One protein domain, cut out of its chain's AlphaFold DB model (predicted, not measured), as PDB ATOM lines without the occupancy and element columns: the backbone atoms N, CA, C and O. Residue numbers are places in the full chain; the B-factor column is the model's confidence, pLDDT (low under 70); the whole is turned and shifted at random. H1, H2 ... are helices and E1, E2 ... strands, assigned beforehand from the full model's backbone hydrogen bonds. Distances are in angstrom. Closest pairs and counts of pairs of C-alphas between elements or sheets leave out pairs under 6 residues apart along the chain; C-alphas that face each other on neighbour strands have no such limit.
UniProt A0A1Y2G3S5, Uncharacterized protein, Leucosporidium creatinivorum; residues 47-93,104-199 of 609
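Overview. This is residues 47 to 93 and 104 to 199 of the 609 residues of an uncharacterized protein of Leucosporidium creatinivorum (UniProt A0A1Y2G3S5). A loose, barrel-like ring is made by the curled, strongly twisted sheet E1, E4, E5, E6, E7 and the hairpin E2 and E3, which fills the gap between E1 and E7. A second twisted sheet, E8, E9, E10, packs on this ring, partly face to face with the five-strand sheet and with its strands crossed over it; H1 sits beside E8, and long loops with H2 reach far from the core. The printed part has 143 residues, in the order H1, E1 to E9, H2, E10; it is mostly strand, with 59 residues in named elements, under half, and its three sheets are antiparallel. It is compact, with a radius of gyration of the C-alphas of 15.4 A, yet elongated, spanning 53 by 34 by 29 A.

Along the chain. H1 is residues 47 to 51, beginning at C-alpha 47 (204.653, 148.059, 133.229). E1 is residues 57 to 62, 16.9 A long, E2 68 to 72 and E3 83 to 87, 13.0 A long. E4 is residues 112 to 114, E5 120 to 122, E6 127 to 132, 15.8 A long, and E7 136 to 139. E8 is residues 158 to 162 and E9 167 to 171. H2, residues 187 to 191, is followed at once by E10, residues 192 to 198, 18.6 A long, ending at C-alpha 198 (201.797, 157.392, 156.148).

Arrangement. The largest sheet runs E1, E4, E5, E6, E7, its lines turning by 160 degrees from edge to edge; E4 to E7 form a meander, each strand the antiparallel neighbour of the one before. N 58 and O 112 of E1 and E4 are 2.9 A apart, and N 121 and O 113 of E4 and E5 2.8 A. E6 is staggered: N 129 is 2.8 A from O 120 of E5, and N 130 is 2.8 A from O 138 of E7. In the hairpin E2 and E3, N 69 and O 86 are 2.8 A apart. The closest C-alphas of E1 and E2 are Arg 61 and Thr 69, 4.1 A; those of E3 and E7 are Ile 83 and Ser 138, 5.1 A. In the other sheet, N 169 and O 160 of E9 and E8 are 2.8 A apart, and N 170 and O 194 of E9 and E10 2.9 A. The three sheets form a stack, face to face in turn. H1 stands at the level of the sheet E8, E9, E10, at a height of 1.0 A. In H1 and H2 every O i to N i+4 pair is within hydrogen-bond range.

Size, cuts and confidence. The two C-alphas farthest apart, those of Leu 93 and Asp 182, are 53.4 A apart. Residues 94 to 103 are not printed, and C-alphas 93 and 104 are 9.6 A apart across this cut. The links E7 to E8 and E9 to H2 are long. Mean pLDDT of the printed part is 90.1; residues 65, 91 to 93 and 104 to 106 are under 70.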
ATOM      1  N   GLN A  47     204.687 147.025 132.196       86.56
ATOM      2  CA  GLN A  47     204.653 148.059 133.229       86.56
ATOM      3  C   GLN A  47     204.765 147.506 134.654       86.56
ATOM      4  O   GLN A  47     205.354 148.173 135.501       86.56
ATOM      5  N   ALA A  48     204.293 146.286 134.939       86.06
ATOM      6  CA  ALA A  48     204.457 145.673 136.262       86.06
ATOM      7  C   ALA A  48     205.952 145.491 136.594       86.06
ATOM      8  O   ALA A  48     206.437 145.909 137.646       86.06
ATOM      9  N   SER A  49     206.734 144.983 135.636       88.94
ATOM     10  CA  SER A  49     208.190 144.858 135.780       88.94
ATOM     11  C   SER A  49     208.906 146.214 135.874       88.94
ATOM     12  O   SER A  49     209.864 146.335 136.634       88.94
ATOM     13  N   ALA A  50     208.451 147.241 135.148       92.75
ATOM     14  CA  ALA A  50     209.058 148.579 135.176       92.75
ATOM     15  C   ALA A  50     208.767 149.363 136.477       92.75
ATOM     16  O   ALA A  50     209.619 150.115 136.967       92.75
ATOM     17  N   THR A  51     207.571 149.175 137.041       94.50
ATOM     18  CA  THR A  51     207.106 149.806 138.289       94.50
ATOM     19  C   THR A  51     207.517 149.042 139.548       94.50
ATOM     20  O   THR A  51     207.426 149.600 140.637       94.50
ATOM     21  N   GLY A  52     207.960 147.786 139.440       93.06
ATOM     22  CA  GLY A  52     208.271 146.943 140.603       93.06
ATOM     23  C   GLY A  52     207.037 146.495 141.401       93.06
ATOM     24  O   GLY A  52     207.181 145.903 142.470       93.06
ATOM     25  N   LEU A  53     205.830 146.772 140.899       93.56
ATOM     26  CA  LEU A  53     204.562 146.338 141.480       93.56
ATOM     27  C   LEU A  53     204.101 145.020 140.823       93.56
ATOM     28  O   LEU A  53     204.402 144.781 139.651       93.56
ATOM     29  N   PRO A  54     203.368 144.142 141.533       91.06
ATOM     30  CA  PRO A  54     202.895 142.888 140.958       91.06
ATOM     31  C   PRO A  54     201.909 143.080 139.804       91.06
ATOM     32  O   PRO A  54     201.111 144.015 139.773       91.06
ATOM     33  N   SER A  55     201.907 142.107 138.900       86.56
ATOM     34  CA  SER A  55     200.839 141.893 137.931       86.56
ATOM     35  C   SER A  55     199.525 141.479 138.608       86.56
ATOM     36  O   SER A  55     199.516 140.679 139.545       86.56
ATOM     37  N   GLY A  56     198.395 141.958 138.079       87.81
ATOM     38  CA  GLY A  56     197.057 141.577 138.543       87.81
ATOM     39  C   GLY A  56     196.612 142.303 139.817       87.81
ATOM     40  O   GLY A  56     196.936 143.469 140.020       87.81
ATOM     41  N   TYR A  57     195.822 141.620 140.651       89.38
ATOM     42  CA  TYR A  57     195.240 142.184 141.873       89.38
ATOM     43  C   TYR A  57     196.149 141.980 143.092       89.38
ATOM     44  O   TYR A  57     196.563 140.854 143.381       89.38
ATOM     45  N   PHE A  58     196.406 143.044 143.855       91.81
ATOM     46  CA  PHE A  58     197.264 143.016 145.045       91.81
ATOM     47  C   PHE A  58     196.764 143.930 146.178       91.81
ATOM     48  O   PHE A  58     195.879 144.766 145.990       91.81
ATOM     49  N   LEU A  59     197.337 143.751 147.376       93.38
ATOM     50  CA  LEU A  59     197.176 144.654 148.521       93.38
ATOM     51  C   LEU A  59     198.499 145.377 148.775       93.38
ATOM     52  O   LEU A  59     199.545 144.731 148.877       93.38
ATOM     53  N   LEU A  60     198.453 146.699 148.943       94.00
ATOM     54  CA  LEU A  60     199.628 147.492 149.300       94.00
ATOM     55  C   LEU A  60     199.584 147.825 150.794       94.00
ATOM     56  O   LEU A  60     198.808 148.678 151.234       94.00
ATOM     57  N   ARG A  61     200.394 147.113 151.584       93.19
ATOM     58  CA  ARG A  61     200.438 147.249 153.042       93.19
ATOM     59  C   ARG A  61     201.533 148.213 153.465       93.19
ATOM     60  O   ARG A  61     202.620 148.245 152.898       93.19
ATOM     61  N   SER A  62     201.272 148.978 154.513       90.38
ATOM     62  CA  SER A  62     202.331 149.665 155.233       90.38
ATOM     63  C   SER A  62     203.090 148.655 156.084       90.38
ATOM     64  O   SER A  62     202.480 147.861 156.802       90.38
ATOM     65  N   ARG A  63     204.421 148.725 156.056       84.31
ATOM     66  CA  ARG A  63     205.305 147.936 156.929       84.31
ATOM     67  C   ARG A  63     205.291 148.460 158.376       84.31
ATOM     68  O   ARG A  63     205.976 147.921 159.241       84.31
ATOM     69  N   THR A  64     204.547 149.536 158.653       79.94
ATOM     70  CA  THR A  64     204.338 150.021 160.018       79.94
ATOM     71  C   THR A  64     203.522 149.047 160.850       79.94
ATOM     72  O   THR A  64     202.585 148.415 160.364       79.94
ATOM     73  N   GLU A  65     203.829 149.032 162.140       66.38
ATOM     74  CA  GLU A  65     203.054 148.398 163.201       66.38
ATOM     75  C   GLU A  65     201.536 148.613 163.026       66.38
ATOM     76  O   GLU A  65     201.073 149.736 162.804       66.38
ATOM     77  N   GLY A  66     200.776 147.511 163.067       74.00
ATOM     78  CA  GLY A  66     199.323 147.493 162.853       74.00
ATOM     79  C   GLY A  66     198.829 146.997 161.483       74.00
ATOM     80  O   GLY A  66     197.635 147.121 161.227       74.00
ATOM     81  N   GLN A  67     199.698 146.462 160.608       84.44
ATOM     82  CA  GLN A  67     199.342 145.796 159.331       84.44
ATOM     83  C   GLN A  67     198.246 146.519 158.516       84.44
ATOM     84  O   GLN A  67     197.284 145.905 158.052       84.44
ATOM     85  N   ARG A  68     198.356 147.844 158.362       91.25
ATOM     86  CA  ARG A  68     197.350 148.636 157.639       91.25
ATOM     87  C   ARG A  68     197.636 148.623 156.134       91.25
ATOM     88  O   ARG A  68     198.793 148.642 155.725       91.25
ATOM     89  N   THR A  69     196.597 148.595 155.308       94.19
ATOM     90  CA  THR A  69     196.658 148.572 153.837       94.19
ATOM     91  C   THR A  69     195.970 149.797 153.251       94.19
ATOM     92  O   THR A  69     195.155 150.421 153.932       94.19
ATOM     93  N   PHE A  70     196.295 150.131 152.002       95.25
ATOM     94  CA  PHE A  70     195.539 151.112 151.219       95.25
ATOM     95  C   PHE A  70     194.052 150.730 151.194       95.25
ATOM     96  O   PHE A  70     193.715 149.562 150.995       95.25
ATOM     97  N   ASP A  71     193.183 151.713 151.419       95.31
ATOM     98  CA  ASP A  71     191.736 151.557 151.560       95.31
ATOM     99  C   ASP A  71     191.032 152.813 151.028       95.31
ATOM    100  O   ASP A  71     191.343 153.931 151.449       95.31
ATOM    101  N   LEU A  72     190.091 152.635 150.099       95.56
ATOM    102  CA  LEU A  72     189.256 153.718 149.579       95.56
ATOM    103  C   LEU A  72     188.199 154.108 150.625       95.56
ATOM    104  O   LEU A  72     187.229 153.370 150.853       95.56
ATOM    105  N   LEU A  73     188.399 155.258 151.267       93.25
ATOM    106  CA  LEU A  73     187.748 155.611 152.525       93.25
ATOM    107  C   LEU A  73     186.227 155.732 152.389       93.25
ATOM    108  O   LEU A  73     185.677 156.233 151.405       93.25
ATOM    109  N   GLY A  74     185.519 155.226 153.402       90.31
ATOM    110  CA  GLY A  74     184.054 155.221 153.436       90.31
ATOM    111  C   GLY A  74     183.395 154.472 152.271       90.31
ATOM    112  O   GLY A  74     182.208 154.678 152.032       90.31
ATOM    113  N   HIS A  75     184.145 153.639 151.537       91.31
ATOM    114  CA  HIS A  75     183.676 152.940 150.338       91.31
ATOM    115  C   HIS A  75     183.173 153.890 149.222       91.31
ATOM    116  O   HIS A  75     182.333 153.531 148.397       91.31
ATOM    117  N   ARG A  76     183.661 155.135 149.189       94.25
ATOM    118  CA  ARG A  76     183.196 156.153 148.238       94.25
ATOM    119  C   ARG A  76     183.810 155.907 146.857       94.25
ATOM    120  O   ARG A  76     184.978 156.181 146.658       94.25
ATOM    121  N   GLN A  77     183.024 155.433 145.891       94.94
ATOM    122  CA  GLN A  77     183.486 155.166 144.513       94.94
ATOM    123  C   GLN A  77     183.446 156.407 143.590       94.94
ATOM    124  O   GLN A  77     183.610 156.293 142.376       94.94
ATOM    125  N   ASN A  78     183.200 157.589 144.159       95.44
ATOM    126  CA  ASN A  78     183.081 158.850 143.430       95.44
ATOM    127  C   ASN A  78     184.464 159.442 143.107       95.44
ATOM    128  O   ASN A  78     185.431 159.211 143.831       95.44
ATOM    129  N   ASP A  79     184.531 160.265 142.063       95.88
ATOM    130  CA  ASP A  79     185.672 161.132 141.755       95.88
ATOM    131  C   ASP A  79     186.135 161.925 142.995       95.88
ATOM    132  O   ASP A  79     185.310 162.436 143.758       95.88
ATOM    133  N   GLY A  80     187.450 162.020 143.208       95.00
ATOM    134  CA  GLY A  80     188.049 162.717 144.349       95.00
ATOM    135  C   GLY A  80     187.925 161.997 145.698       95.00
ATOM    136  O   GLY A  80     188.354 162.544 146.711       95.00
ATOM    137  N   ALA A  81     187.360 160.787 145.757       96.38
ATOM    138  CA  ALA A  81     187.253 160.044 147.010       96.38
ATOM    139  C   ALA A  81     188.629 159.660 147.581       96.38
ATOM    140  O   ALA A  81     189.452 159.058 146.894       96.38
ATOM    141  N   GLU A  82     188.853 159.997 148.849       95.94
ATOM    142  CA  GLU A  82     190.129 159.839 149.551       95.94
ATOM    143  C   GLU A  82     190.556 158.378 149.745       95.94
ATOM    144  O   GLU A  82     189.741 157.481 149.993       95.94
ATOM    145  N   ILE A  83     191.868 158.155 149.716       96.19
ATOM    146  CA  ILE A  83     192.505 156.865 149.975       96.19
ATOM    147  C   ILE A  83     193.414 157.004 151.193       96.19
ATOM    148  O   ILE A  83     194.320 157.838 151.241       96.19
ATOM    149  N   GLY A  84     193.174 156.160 152.189       95.06
ATOM    150  CA  GLY A  84     193.911 156.152 153.447       95.06
ATOM    151  C   GLY A  84     194.455 154.772 153.783       95.06
ATOM    152  O   GLY A  84     194.346 153.823 153.006       95.06
ATOM    153  N   LEU A  85     195.027 154.653 154.978       93.75
ATOM    154  CA  LEU A  85     195.348 153.360 155.570       93.75
ATOM    155  C   LEU A  85     194.251 152.884 156.503       93.75
ATOM    156  O   LEU A  85     193.890 153.598 157.438       93.75
ATOM    157  N   HIS A  86     193.835 151.637 156.315       92.88
ATOM    158  CA  HIS A  86     192.898 150.920 157.175       92.88
ATOM    159  C   HIS A  86     193.490 149.557 157.572       92.88
ATOM    160  O   HIS A  86     194.258 148.991 156.792       92.88
ATOM    161  N   PRO A  87     193.154 148.977 158.740       92.12
ATOM    162  CA  PRO A  87     193.407 147.562 159.014       92.12
ATOM    163  C   PRO A  87     192.982 146.662 157.844       92.12
ATOM    164  O   PRO A  87     191.930 146.891 157.235       92.12
ATOM    165  N   VAL A  88     193.792 145.651 157.514       90.81
ATOM    166  CA  VAL A  88     193.459 144.680 156.458       90.81
ATOM    167  C   VAL A  88     192.113 144.025 156.766       90.81
ATOM    168  O   VAL A  88     191.934 143.411 157.815       90.81
ATOM    169  N   LYS A  89     191.166 144.166 155.839       88.00
ATOM    170  CA  LYS A  89     189.871 143.490 155.866       88.00
ATOM    171  C   LYS A  89     190.064 142.064 155.369       88.00
ATOM    172  O   LYS A  89     190.745 141.833 154.368       88.00
ATOM    173  N   GLU A  90     189.443 141.105 156.045       79.19
ATOM    174  CA  GLU A  90     189.411 139.736 155.546       79.19
ATOM    175  C   GLU A  90     188.661 139.689 154.203       79.19
ATOM    176  O   GLU A  90     187.577 140.274 154.080       79.19
ATOM    177  N   PRO A  91     189.206 139.026 153.167       69.00
ATOM    178  CA  PRO A  91     188.507 138.873 151.903       69.00
ATOM    179  C   PRO A  91     187.315 137.930 152.102       69.00
ATOM    180  O   PRO A  91     187.476 136.710 152.146       69.00
ATOM    181  N   VAL A  92     186.111 138.496 152.205       62.06
ATOM    182  CA  VAL A  92     184.866 137.730 152.351       62.06
ATOM    183  C   VAL A  92     184.582 136.959 151.059       62.06
ATOM    184  O   VAL A  92     183.939 137.454 150.133       62.06
ATOM    185  N   LEU A  93     185.060 135.717 150.999       57.72
ATOM    186  CA  LEU A  93     184.682 134.761 149.964       57.72
ATOM    187  C   LEU A  93     183.222 134.359 150.194       57.72
ATOM    188  O   LEU A  93     182.902 133.604 151.112       57.72
ATOM    189  N   GLN A 104     183.830 139.770 142.313       52.41
ATOM    190  CA  GLN A 104     183.079 140.917 142.774       52.41
ATOM    191  C   GLN A 104     183.839 141.478 143.974       52.41
ATOM    192  O   GLN A 104     183.471 141.341 145.138       52.41
ATOM    193  N   ILE A 105     184.874 142.217 143.598       56.66
ATOM    194  CA  ILE A 105     185.638 143.150 144.400       56.66
ATOM    195  C   ILE A 105     184.886 144.483 144.661       56.66
ATOM    196  O   ILE A 105     185.402 145.234 145.484       56.66
ATOM    197  N   PRO A 106     183.673 144.840 144.142       61.41
ATOM    198  CA  PRO A 106     183.120 146.160 144.421       61.41
ATOM    199  C   PRO A 106     182.683 146.310 145.881       61.41
ATOM    200  O   PRO A 106     182.228 147.381 146.225       61.41
ATOM    201  N   GLN A 107     182.824 145.292 146.744       74.31
ATOM    202  CA  GLN A 107     182.752 145.437 148.205       74.31
ATOM    203  C   GLN A 107     184.131 145.535 148.888       74.31
ATOM    204  O   GLN A 107     184.231 146.150 149.948       74.31
ATOM    205  N   ASN A 108     185.201 144.980 148.303       87.00
ATOM    206  CA  ASN A 108     186.543 145.047 148.881       87.00
ATOM    207  C   ASN A 108     187.298 146.272 148.356       87.00
ATOM    208  O   ASN A 108     187.911 146.265 147.290       87.00
ATOM    209  N   ASN A 109     187.270 147.325 149.162       93.56
ATOM    210  CA  ASN A 109     187.849 148.628 148.868       93.56
ATOM    211  C   ASN A 109     189.360 148.751 149.142       93.56
ATOM    212  O   ASN A 109     189.877 149.866 149.140       93.56
ATOM    213  N   GLN A 110     190.054 147.629 149.372       94.06
ATOM    214  CA  GLN A 110     191.501 147.572 149.628       94.06
ATOM    215  C   GLN A 110     192.308 146.953 148.481       94.06
ATOM    216  O   GLN A 110     193.537 147.004 148.484       94.06
ATOM    217  N   VAL A 111     191.629 146.332 147.513       92.81
ATOM    218  CA  VAL A 111     192.273 145.654 146.386       92.81
ATOM    219  C   VAL A 111     192.621 146.668 145.304       92.81
ATOM    220  O   VAL A 111     191.765 147.423 144.838       92.81
ATOM    221  N   LEU A 112     193.882 146.640 144.889       94.56
ATOM    222  CA  LEU A 112     194.437 147.468 143.829       94.56
ATOM    223  C   LEU A 112     194.875 146.593 142.652       94.56
ATOM    224  O   LEU A 112     195.065 145.384 142.807       94.56
ATOM    225  N   TYR A 113     195.043 147.205 141.487       93.88
ATOM    226  CA  TYR A 113     195.675 146.596 140.318       93.88
ATOM    227  C   TYR A 113     196.438 147.657 139.517       93.88
ATOM    228  O   TYR A 113     196.234 148.854 139.718       93.88
ATOM    229  N   LEU A 114     197.319 147.228 138.614       94.31
ATOM    230  CA  LEU A 114     197.865 148.098 137.571       94.31
ATOM    231  C   LEU A 114     197.050 147.948 136.289       94.31
ATOM    232  O   LEU A 114     196.728 146.823 135.903       94.31
ATOM    233  N   ASP A 115     196.756 149.062 135.623       93.12
ATOM    234  CA  ASP A 115     196.247 149.025 134.252       93.12
ATOM    235  C   ASP A 115     197.371 148.785 133.225       93.12
ATOM    236  O   ASP A 115     198.533 148.537 133.563       93.12
ATOM    237  N   TYR A 116     197.002 148.811 131.943       90.00
ATOM    238  CA  TYR A 116     197.920 148.543 130.839       90.00
ATOM    239  C   TYR A 116     198.959 149.661 130.633       90.00
ATOM    240  O   TYR A 116     200.064 149.392 130.157       90.00
ATOM    241  N   ASP A 117     198.614 150.892 131.016       91.44
ATOM    242  CA  ASP A 117     199.467 152.077 130.896       91.44
ATOM    243  C   ASP A 117     200.429 152.214 132.093       91.44
ATOM    244  O   ASP A 117     201.478 152.851 131.987       91.44
ATOM    245  N   GLY A 118     200.142 151.515 133.196       91.44
ATOM    246  CA  GLY A 118     200.971 151.447 134.399       91.44
ATOM    247  C   GLY A 118     200.478 152.338 135.540       91.44
ATOM    248  O   GLY A 118     201.217 152.543 136.509       91.44
ATOM    249  N   HIS A 119     199.251 152.857 135.462       95.56
ATOM    250  CA  HIS A 119     198.646 153.594 136.566       95.56
ATOM    251  C   HIS A 119     198.068 152.632 137.609       95.56
ATOM    252  O   HIS A 119     197.538 151.554 137.311       95.56
ATOM    253  N   LEU A 120     198.170 153.038 138.874       96.50
ATOM    254  CA  LEU A 120     197.629 152.292 140.001       96.50
ATOM    255  C   LEU A 120     196.126 152.545 140.090       96.50
ATOM    256  O   LEU A 120     195.704 153.688 140.201       96.50
ATOM    257  N   ASN A 121     195.323 151.488 140.049       96.38
ATOM    258  CA  ASN A 121     193.869 151.562 140.009       96.38
ATOM    259  C   ASN A 121     193.234 150.878 141.224       96.38
ATOM    260  O   ASN A 121     193.689 149.829 141.685       96.38
ATOM    261  N   SER A 122     192.136 151.450 141.718       95.44
ATOM    262  CA  SER A 122     191.279 150.815 142.720       95.44
ATOM    263  C   SER A 122     190.351 149.805 142.051       95.44
ATOM    264  O   SER A 122     189.572 150.164 141.166       95.44
ATOM    265  N   ALA A 123     190.384 148.544 142.484       92.25
ATOM    266  CA  ALA A 123     189.570 147.488 141.885       92.25
ATOM    267  C   ALA A 123     188.067 147.632 142.183       92.25
ATOM    268  O   ALA A 123     187.247 147.214 141.370       92.25
ATOM    269  N   CYS A 124     187.681 148.236 143.315       91.12
ATOM    270  CA  CYS A 124     186.264 148.412 143.643       91.12
ATOM    271  C   CYS A 124     185.602 149.554 142.856       91.12
ATOM    272  O   CYS A 124     184.431 149.436 142.510       91.12
ATOM    273  N   ALA A 125     186.346 150.623 142.555       93.75
ATOM    274  CA  ALA A 125     185.861 151.768 141.783       93.75
ATOM    275  C   ALA A 125     186.198 151.681 140.281       93.75
ATOM    276  O   ALA A 125     185.642 152.443 139.495       93.75
ATOM    277  N   SER A 126     187.101 150.771 139.882       93.69
ATOM    278  CA  SER A 126     187.656 150.662 138.518       93.69
ATOM    279  C   SER A 126     188.190 152.001 137.988       93.69
ATOM    280  O   SER A 126     187.915 152.395 136.855       93.69
ATOM    281  N   ARG A 127     188.905 152.728 138.854       95.12
ATOM    282  CA  ARG A 127     189.409 154.086 138.612       95.12
ATOM    283  C   ARG A 127     190.868 154.226 139.048       95.12
ATOM    284  O   ARG A 127     191.236 153.621 140.065       95.12
ATOM    285  N   PRO A 128     191.664 155.054 138.349       97.06
ATOM    286  CA  PRO A 128     193.040 155.309 138.727       97.06
ATOM    287  C   PRO A 128     193.113 156.137 140.011       97.06
ATOM    288  O   PRO A 128     192.207 156.905 140.346       97.06
ATOM    289  N   ILE A 129     194.205 155.941 140.738       97.50
ATOM    290  CA  ILE A 129     194.576 156.695 141.927       97.50
ATOM    291  C   ILE A 129     195.359 157.923 141.480       97.50
ATOM    292  O   ILE A 129     196.355 157.811 140.766       97.50
ATOM    293  N   ASP A 130     194.906 159.078 141.937       97.06
ATOM    294  CA  ASP A 130     195.569 160.359 141.774       97.06
ATOM    295  C   ASP A 130     196.348 160.739 143.046       97.06
ATOM    296  O   ASP A 130     196.127 160.187 144.132       97.06
ATOM    297  N   ALA A 131     197.303 161.656 142.903       95.81
ATOM    298  CA  ALA A 131     198.250 162.051 143.931       95.81
ATOM    299  C   ALA A 131     198.417 163.579 143.980       95.81
ATOM    300  O   ALA A 131     199.210 164.172 143.251       95.81
ATOM    301  N   SER A 132     197.718 164.215 144.913       93.88
ATOM    302  CA  SER A 132     197.837 165.639 145.221       93.88
ATOM    303  C   SER A 132     198.900 165.880 146.299       93.88
ATOM    304  O   SER A 132     199.000 165.144 147.286       93.88
ATOM    305  N   LEU A 133     199.689 166.948 146.147       89.69
ATOM    306  CA  LEU A 133     200.597 167.417 147.202       89.69
ATOM    307  C   LEU A 133     199.844 167.969 148.423       89.69
ATOM    308  O   LEU A 133     200.377 167.925 149.530       89.69
ATOM    309  N   GLU A 134     198.631 168.486 148.216       88.81
ATOM    310  CA  GLU A 134     197.808 169.111 149.256       88.81
ATOM    311  C   GLU A 134     196.848 168.098 149.895       88.81
ATOM    312  O   GLU A 134     196.782 168.002 151.118       88.81
ATOM    313  N   ASP A 135     196.155 167.306 149.071       87.94
ATOM    314  CA  ASP A 135     195.071 166.410 149.518       87.94
ATOM    315  C   ASP A 135     195.539 164.975 149.801       87.94
ATOM    316  O   ASP A 135     194.807 164.182 150.388       87.94
ATOM    317  N   GLY A 136     196.752 164.613 149.371       93.50
ATOM    318  CA  GLY A 136     197.245 163.243 149.453       93.50
ATOM    319  C   GLY A 136     196.758 162.365 148.301       93.50
ATOM    320  O   GLY A 136     196.885 162.742 147.139       93.50
ATOM    321  N   LEU A 137     196.273 161.159 148.607       96.00
ATOM    322  CA  LEU A 137     195.821 160.193 147.598       96.00
ATOM    323  C   LEU A 137     194.294 160.159 147.493       96.00
ATOM    324  O   LEU A 137     193.598 160.065 148.504       96.00
ATOM    325  N   SER A 138     193.779 160.155 146.267       96.94
ATOM    326  CA  SER A 138     192.342 160.093 145.981       96.94
ATOM    327  C   SER A 138     192.056 159.313 144.693       96.94
ATOM    328  O   SER A 138     192.973 158.933 143.968       96.94
ATOM    329  N   LEU A 139     190.788 159.027 144.393       97.38
ATOM    330  CA  LEU A 139     190.397 158.574 143.056       97.38
ATOM    331  C   LEU A 139     190.456 159.736 142.070       97.38
ATOM    332  O   LEU A 139     189.850 160.783 142.307       97.38
ATOM    333  N   ALA A 140     191.108 159.513 140.931       96.12
ATOM    334  CA  ALA A 140     191.228 160.509 139.881       96.12
ATOM    335  C   ALA A 140     189.857 161.015 139.409       96.12
ATOM    336  O   ALA A 140     188.939 160.233 139.123       96.12
ATOM    337  N   VAL A 141     189.755 162.337 139.287       94.62
ATOM    338  CA  VAL A 141     188.618 163.000 138.650       94.62
ATOM    339  C   VAL A 141     188.805 162.906 137.139       94.62
ATOM    340  O   VAL A 141     189.821 163.358 136.610       94.62
ATOM    341  N   THR A 142     187.853 162.310 136.418       88.38
ATOM    342  CA  THR A 142     188.014 162.116 134.967       88.38
ATOM    343  C   THR A 142     187.815 163.428 134.210       88.38
ATOM    344  O   THR A 142     186.689 163.806 133.879       88.38
ATOM    345  N   HIS A 143     188.918 164.105 133.903       90.44
ATOM    346  CA  HIS A 143     188.950 165.351 133.144       90.44
ATOM    347  C   HIS A 143     189.846 165.240 131.900       90.44
ATOM    348  O   HIS A 143     190.825 164.493 131.907       90.44
ATOM    349  N   PRO A 144     189.559 166.002 130.827       93.94
ATOM    350  CA  PRO A 144     190.476 166.133 129.701       93.94
ATOM    351  C   PRO A 144     191.824 166.706 130.153       93.94
ATOM    352  O   PRO A 144     191.866 167.727 130.841       93.94
ATOM    353  N   ILE A 145     192.924 166.083 129.728       92.81
ATOM    354  CA  ILE A 145     194.271 166.631 129.928       92.81
ATOM    355  C   ILE A 145     194.389 167.902 129.081       92.81
ATOM    356  O   ILE A 145     194.196 167.869 127.864       92.81
ATOM    357  N   MET A 146     194.696 169.026 129.729       92.81
ATOM    358  CA  MET A 146     194.827 170.323 129.062       92.81
ATOM    359  C   MET A 146     196.297 170.603 128.702       92.81
ATOM    360  O   MET A 146     197.190 170.106 129.388       92.81
ATOM    361  N   PRO A 147     196.584 171.427 127.670       90.94
ATOM    362  CA  PRO A 147     197.961 171.758 127.278       90.94
ATOM    363  C   PRO A 147     198.776 172.439 128.384       90.94
ATOM    364  O   PRO A 147     199.993 172.298 128.429       90.94
ATOM    365  N   ILE A 148     198.094 173.172 129.271       90.88
ATOM    366  CA  ILE A 148     198.639 173.695 130.521       90.88
ATOM    367  C   ILE A 148     198.059 172.808 131.633       90.88
ATOM    368  O   ILE A 148     196.845 172.861 131.860       90.88
ATOM    369  N   PRO A 149     198.873 171.964 132.294       91.94
ATOM    370  CA  PRO A 149     198.409 171.118 133.384       91.94
ATOM    371  C   PRO A 149     197.856 171.954 134.540       91.94
ATOM    372  O   PRO A 149     198.437 172.964 134.929       91.94
ATOM    373  N   SER A 150     196.748 171.499 135.112       92.94
ATOM    374  CA  SER A 150     196.179 172.046 136.344       92.94
ATOM    375  C   SER A 150     195.892 170.906 137.312       92.94
ATOM    376  O   SER A 150     195.838 169.747 136.894       92.94
ATOM    377  N   ARG A 151     195.605 171.234 138.577       91.19
ATOM    378  CA  ARG A 151     195.189 170.269 139.607       91.19
ATOM    379  C   ARG A 151     194.110 169.294 139.127       91.19
ATOM    380  O   ARG A 151     194.180 168.121 139.456       91.19
ATOM    381  N   ASN A 152     193.197 169.744 138.266       91.25
ATOM    382  CA  ASN A 152     192.125 168.905 137.730       91.25
ATOM    383  C   ASN A 152     192.414 168.344 136.328       91.25
ATOM    384  O   ASN A 152     191.656 167.509 135.866       91.25
ATOM    385  N   SER A 153     193.440 168.809 135.610       93.12
ATOM    386  CA  SER A 153     193.638 168.517 134.177       93.12
ATOM    387  C   SER A 153     195.081 168.143 133.837       93.12
ATOM    388  O   SER A 153     195.655 168.651 132.867       93.12
ATOM    389  N   HIS A 154     195.682 167.299 134.669       94.31
ATOM    390  CA  HIS A 154     197.058 166.834 134.539       94.31
ATOM    391  C   HIS A 154     197.107 165.348 134.130       94.31
ATOM    392  O   HIS A 154     196.115 164.636 134.289       94.31
ATOM    393  N   PRO A 155     198.227 164.855 133.568       95.62
ATOM    394  CA  PRO A 155     198.381 163.433 133.283       95.62
ATOM    395  C   PRO A 155     198.555 162.643 134.584       95.62
ATOM    396  O   PRO A 155     199.317 163.063 135.454       95.62
ATOM    397  N   LEU A 156     197.893 161.487 134.674       96.56
ATOM    398  CA  LEU A 156     197.892 160.633 135.862       96.56
ATOM    399  C   LEU A 156     199.317 160.264 136.323       96.56
ATOM    400  O   LEU A 156     200.177 159.963 135.484       96.56
ATOM    401  N   PRO A 157     199.577 160.225 137.641       96.75
ATOM    402  CA  PRO A 157     200.860 159.787 138.171       96.75
ATOM    403  C   PRO A 157     201.116 158.295 137.901       96.75
ATOM    404  O   PRO A 157     200.194 157.480 137.792       96.75
ATOM    405  N   VAL A 158     202.394 157.919 137.835       96.62
ATOM    406  CA  VAL A 158     202.834 156.516 137.790       96.62
ATOM    407  C   VAL A 158     203.445 156.147 139.137       96.62
ATOM    408  O   VAL A 158     204.326 156.840 139.645       96.62
ATOM    409  N   PHE A 159     202.993 155.042 139.725       96.94
ATOM    410  CA  PHE A 159     203.484 154.565 141.016       96.94
ATOM    411  C   PHE A 159     204.590 153.535 140.805       96.94
ATOM    412  O   PHE A 159     204.428 152.595 140.029       96.94
ATOM    413  N   LYS A 160     205.714 153.694 141.510       96.06
ATOM    414  CA  LYS A 160     206.859 152.782 141.429       96.06
ATOM    415  C   LYS A 160     207.281 152.322 142.819       96.06
ATOM    416  O   LYS A 160     207.631 153.145 143.659       96.06
ATOM    417  N   LEU A 161     207.288 151.015 143.049       95.06
ATOM    418  CA  LEU A 161     207.865 150.413 144.244       95.06
ATOM    419  C   LEU A 161     209.359 150.155 144.009       95.06
ATOM    420  O   LEU A 161     209.731 149.450 143.070       95.06
ATOM    421  N   ASP A 162     210.221 150.692 144.869       93.00
ATOM    422  CA  ASP A 162     211.609 150.230 144.948       93.00
ATOM    423  C   ASP A 162     211.650 148.921 145.763       93.00
ATOM    424  O   ASP A 162     211.321 148.948 146.951       93.00
ATOM    425  N   PRO A 163     212.052 147.772 145.185       87.56
ATOM    426  CA  PRO A 163     212.117 146.507 145.917       87.56
ATOM    427  C   PRO A 163     213.204 146.496 147.003       87.56
ATOM    428  O   PRO A 163     213.073 145.765 147.983       87.56
ATOM    429  N   THR A 164     214.262 147.302 146.863       86.81
ATOM    430  CA  THR A 164     215.398 147.329 147.798       86.81
ATOM    431  C   THR A 164     215.045 148.106 149.054       86.81
ATOM    432  O   THR A 164     215.242 147.632 150.173       86.81
ATOM    433  N   THR A 165     214.508 149.313 148.875       86.31
ATOM    434  CA  THR A 165     214.128 150.179 149.991       86.31
ATOM    435  C   THR A 165     212.668 150.028 150.389       86.31
ATOM    436  O   THR A 165     212.276 150.643 151.371       86.31
ATOM    437  N   SER A 166     211.858 149.230 149.685       89.12
ATOM    438  CA  SER A 166     210.422 149.064 149.962       89.12
ATOM    439  C   SER A 166     209.674 150.408 150.051       89.12
ATOM    440  O   SER A 166     208.775 150.567 150.875       89.12
ATOM    441  N   THR A 167     210.059 151.419 149.262       91.31
ATOM    442  CA  THR A 167     209.361 152.716 149.207       91.31
ATOM    443  C   THR A 167     208.504 152.837 147.959       91.31
ATOM    444  O   THR A 167     208.913 152.458 146.863       91.31
ATOM    445  N   LEU A 168     207.303 153.395 148.128       94.81
ATOM    446  CA  LEU A 168     206.395 153.707 147.033       94.81
ATOM    447  C   LEU A 168     206.650 155.146 146.569       94.81
ATOM    448  O   LEU A 168     206.294 156.109 147.256       94.81
ATOM    449  N   HIS A 169     207.299 155.268 145.419       95.62
ATOM    450  CA  HIS A 169     207.549 156.519 144.717       95.62
ATOM    451  C   HIS A 169     206.364 156.882 143.823       95.62
ATOM    452  O   HIS A 169     205.689 156.007 143.275       95.62
ATOM    453  N   VAL A 170     206.162 158.183 143.641       96.69
ATOM    454  CA  VAL A 170     205.179 158.755 142.723       96.69
ATOM    455  C   VAL A 170     205.930 159.533 141.649       96.69
ATOM    456  O   VAL A 170     206.729 160.419 141.949       96.69
ATOM    457  N   LEU A 171     205.710 159.168 140.392       96.00
ATOM    458  CA  LEU A 171     206.350 159.771 139.230       96.00
ATOM    459  C   LEU A 171     205.317 160.632 138.505       96.00
ATOM    460  O   LEU A 171     204.385 160.116 137.888       96.00
ATOM    461  N   PHE A 172     205.486 161.949 138.590       95.88
ATOM    462  CA  PHE A 172     204.617 162.908 137.916       95.88
ATOM    463  C   PHE A 172     205.104 163.206 136.491       95.88
ATOM    464  O   PHE A 172     206.304 163.353 136.234       95.88
ATOM    465  N   ALA A 173     204.163 163.329 135.554       94.44
ATOM    466  CA  ALA A 173     204.450 163.737 134.178       94.44
ATOM    467  C   ALA A 173     204.617 165.265 134.035       94.44
ATOM    468  O   ALA A 173     205.406 165.718 133.205       94.44
ATOM    469  N   ALA A 174     203.920 166.038 134.872       93.25
ATOM    470  CA  ALA A 174     203.950 167.500 134.961       93.25
ATOM    471  C   ALA A 174     204.324 167.949 136.387       93.25
ATOM    472  O   ALA A 174     204.337 167.118 137.291       93.25
ATOM    473  N   ASP A 175     204.613 169.239 136.601       94.06
ATOM    474  CA  ASP A 175     204.891 169.758 137.949       94.06
ATOM    475  C   ASP A 175     203.630 169.634 138.833       94.06
ATOM    476  O   ASP A 175     202.621 170.279 138.525       94.06
ATOM    477  N   PRO A 176     203.658 168.851 139.931       92.56
ATOM    478  CA  PRO A 176     202.498 168.657 140.804       92.56
ATOM    479  C   PRO A 176     202.125 169.900 141.632       92.56
ATOM    480  O   PRO A 176     201.130 169.870 142.352       92.56
ATOM    481  N   THR A 177     202.912 170.981 141.572       91.25
ATOM    482  CA  THR A 177     202.542 172.289 142.147       91.25
ATOM    483  C   THR A 177     201.710 173.158 141.198       91.25
ATOM    484  O   THR A 177     201.199 174.189 141.625       91.25
ATOM    485  N   TYR A 178     201.553 172.749 139.931       88.88
ATOM    486  CA  TYR A 178     200.820 173.471 138.879       88.88
ATOM    487  C   TYR A 178     201.120 174.985 138.817       88.88
ATOM    488  O   TYR A 178     200.183 175.786 138.828       88.88
ATOM    489  N   PRO A 179     202.398 175.412 138.730       84.31
ATOM    490  CA  PRO A 179     202.796 176.797 139.006       84.31
ATOM    491  C   PRO A 179     202.395 177.838 137.931       84.31
ATOM    492  O   PRO A 179     202.807 178.994 137.999       84.31
ATOM    493  N   GLY A 180     201.541 177.461 136.973       85.50
ATOM    494  CA  GLY A 180     201.082 178.298 135.864       85.50
ATOM    495  C   GLY A 180     201.891 178.107 134.572       85.50
ATOM    496  O   GLY A 180     202.803 177.279 134.516       85.50
ATOM    497  N   PRO A 181     201.543 178.836 133.493       83.62
ATOM    498  CA  PRO A 181     202.231 178.729 132.204       83.62
ATOM    499  C   PRO A 181     203.642 179.339 132.203       83.62
ATOM    500  O   PRO A 181     204.483 178.911 131.418       83.62
ATOM    501  N   ASP A 182     203.914 180.310 133.078       83.06
ATOM    502  CA  ASP A 182     205.151 181.109 133.061       83.06
ATOM    503  C   ASP A 182     206.350 180.398 133.723       83.06
ATOM    504  O   ASP A 182     207.484 180.875 133.691       83.06
ATOM    505  N   SER A 183     206.108 179.237 134.328       75.69
ATOM    506  CA  SER A 183     207.021 178.526 135.227       75.69
ATOM    507  C   SER A 183     207.378 177.136 134.694       75.69
ATOM    508  O   SER A 183     207.233 176.128 135.387       75.69
ATOM    509  N   ILE A 184     207.860 177.070 133.451       77.75
ATOM    510  CA  ILE A 184     208.283 175.827 132.775       77.75
ATOM    511  C   ILE A 184     209.668 175.368 133.280       77.75
ATOM    512  O   ILE A 184     210.592 175.116 132.508       77.75
ATOM    513  N   SER A 185     209.844 175.285 134.600       87.06
ATOM    514  CA  SER A 185     211.039 174.691 135.197       87.06
ATOM    515  C   SER A 185     210.903 173.172 135.210       87.06
ATOM    516  O   SER A 185     209.882 172.643 135.644       87.06
ATOM    517  N   THR A 186     211.932 172.446 134.775       88.00
ATOM    518  CA  THR A 186     212.012 170.984 134.946       88.00
ATOM    519  C   THR A 186     212.681 170.581 136.258       88.00
ATOM    520  O   THR A 186     212.661 169.403 136.604       88.00
ATOM    521  N   ALA A 187     213.218 171.538 137.025       89.38
ATOM    522  CA  ALA A 187     214.003 171.283 138.234       89.38
ATOM    523  C   ALA A 187     213.248 170.446 139.287       89.38
ATOM    524  O   ALA A 187     213.849 169.631 139.980       89.38
ATOM    525  N   TRP A 188     211.912 170.544 139.353       91.06
ATOM    526  CA  TRP A 188     211.089 169.705 140.235       91.06
ATOM    527  C   TRP A 188     211.284 168.195 140.004       91.06
ATOM    528  O   TRP A 188     211.180 167.423 140.957       91.06
ATOM    529  N   ARG A 189     211.588 167.770 138.767       90.50
ATOM    530  CA  ARG A 189     211.817 166.366 138.388       90.50
ATOM    531  C   ARG A 189     213.218 165.884 138.752       90.50
ATOM    532  O   ARG A 189     213.400 164.688 138.997       90.50
ATOM    533  N   ASP A 190     214.189 166.790 138.765       90.44
ATOM    534  CA  ASP A 190     215.610 166.478 138.924       90.44
ATOM    535  C   ASP A 190     216.071 166.617 140.383       90.44
ATOM    536  O   ASP A 190     216.752 165.726 140.903       90.44
ATOM    537  N   ASP A 191     215.599 167.655 141.072       90.69
ATOM    538  CA  ASP A 191     215.973 167.990 142.448       90.69
ATOM    539  C   ASP A 191     215.204 167.190 143.509       90.69
ATOM    540  O   ASP A 191     215.658 167.093 144.655       90.69
ATOM    541  N   TYR A 192     214.045 166.613 143.168       91.19
ATOM    542  CA  TYR A 192     213.141 165.993 144.141       91.19
ATOM    543  C   TYR A 192     212.669 164.594 143.747       91.19
ATOM    544  O   TYR A 192     212.415 164.289 142.586       91.19
ATOM    545  N   ASP A 193     212.487 163.762 144.771       92.69
ATOM    546  CA  ASP A 193     211.738 162.514 144.702       92.69
ATOM    547  C   ASP A 193     210.458 162.646 145.528       92.69
ATOM    548  O   ASP A 193     210.467 163.150 146.655       92.69
ATOM    549  N   TYR A 194     209.346 162.181 144.967       93.50
ATOM    550  CA  TYR A 194     208.040 162.202 145.615       93.50
ATOM    551  C   TYR A 194     207.733 160.795 146.122       93.50
ATOM    552  O   TYR A 194     207.767 159.832 145.353       93.50
ATOM    553  N   ILE A 195     207.462 160.660 147.420       93.88
ATOM    554  CA  ILE A 195     207.125 159.376 148.051       93.88
ATOM    555  C   ILE A 195     205.775 159.445 148.757       93.88
ATOM    556  O   ILE A 195     205.376 160.507 149.242       93.88
ATOM    557  N   VAL A 196     205.100 158.304 148.881       93.25
ATOM    558  CA  VAL A 196     203.926 158.186 149.753       93.25
ATOM    559  C   VAL A 196     204.387 157.995 151.202       93.25
ATOM    560  O   VAL A 196     205.093 157.033 151.518       93.25
ATOM    561  N   GLU A 197     203.978 158.891 152.104       91.06
ATOM    562  CA  GLU A 197     204.217 158.777 153.549       91.06
ATOM    563  C   GLU A 197     202.894 158.575 154.298       91.06
ATOM    564  O   GLU A 197     201.933 159.328 154.126       91.06
ATOM    565  N   ALA A 198     202.867 157.574 155.180       89.12
ATOM    566  CA  ALA A 198     201.797 157.392 156.148       89.12
ATOM    567  C   ALA A 198     201.924 158.445 157.256       89.12
ATOM    568  O   ALA A 198     202.825 158.374 158.101       89.12
ATOM    569  N   VAL A 199     201.020 159.422 157.276       83.88
ATOM    570  CA  VAL A 199     201.024 160.456 158.312       83.88
ATOM    571  C   VAL A 199     200.237 159.939 159.506       83.88
ATOM    572  O   VAL A 199     199.090 159.519 159.384       83.88
TER     573      VAL A 199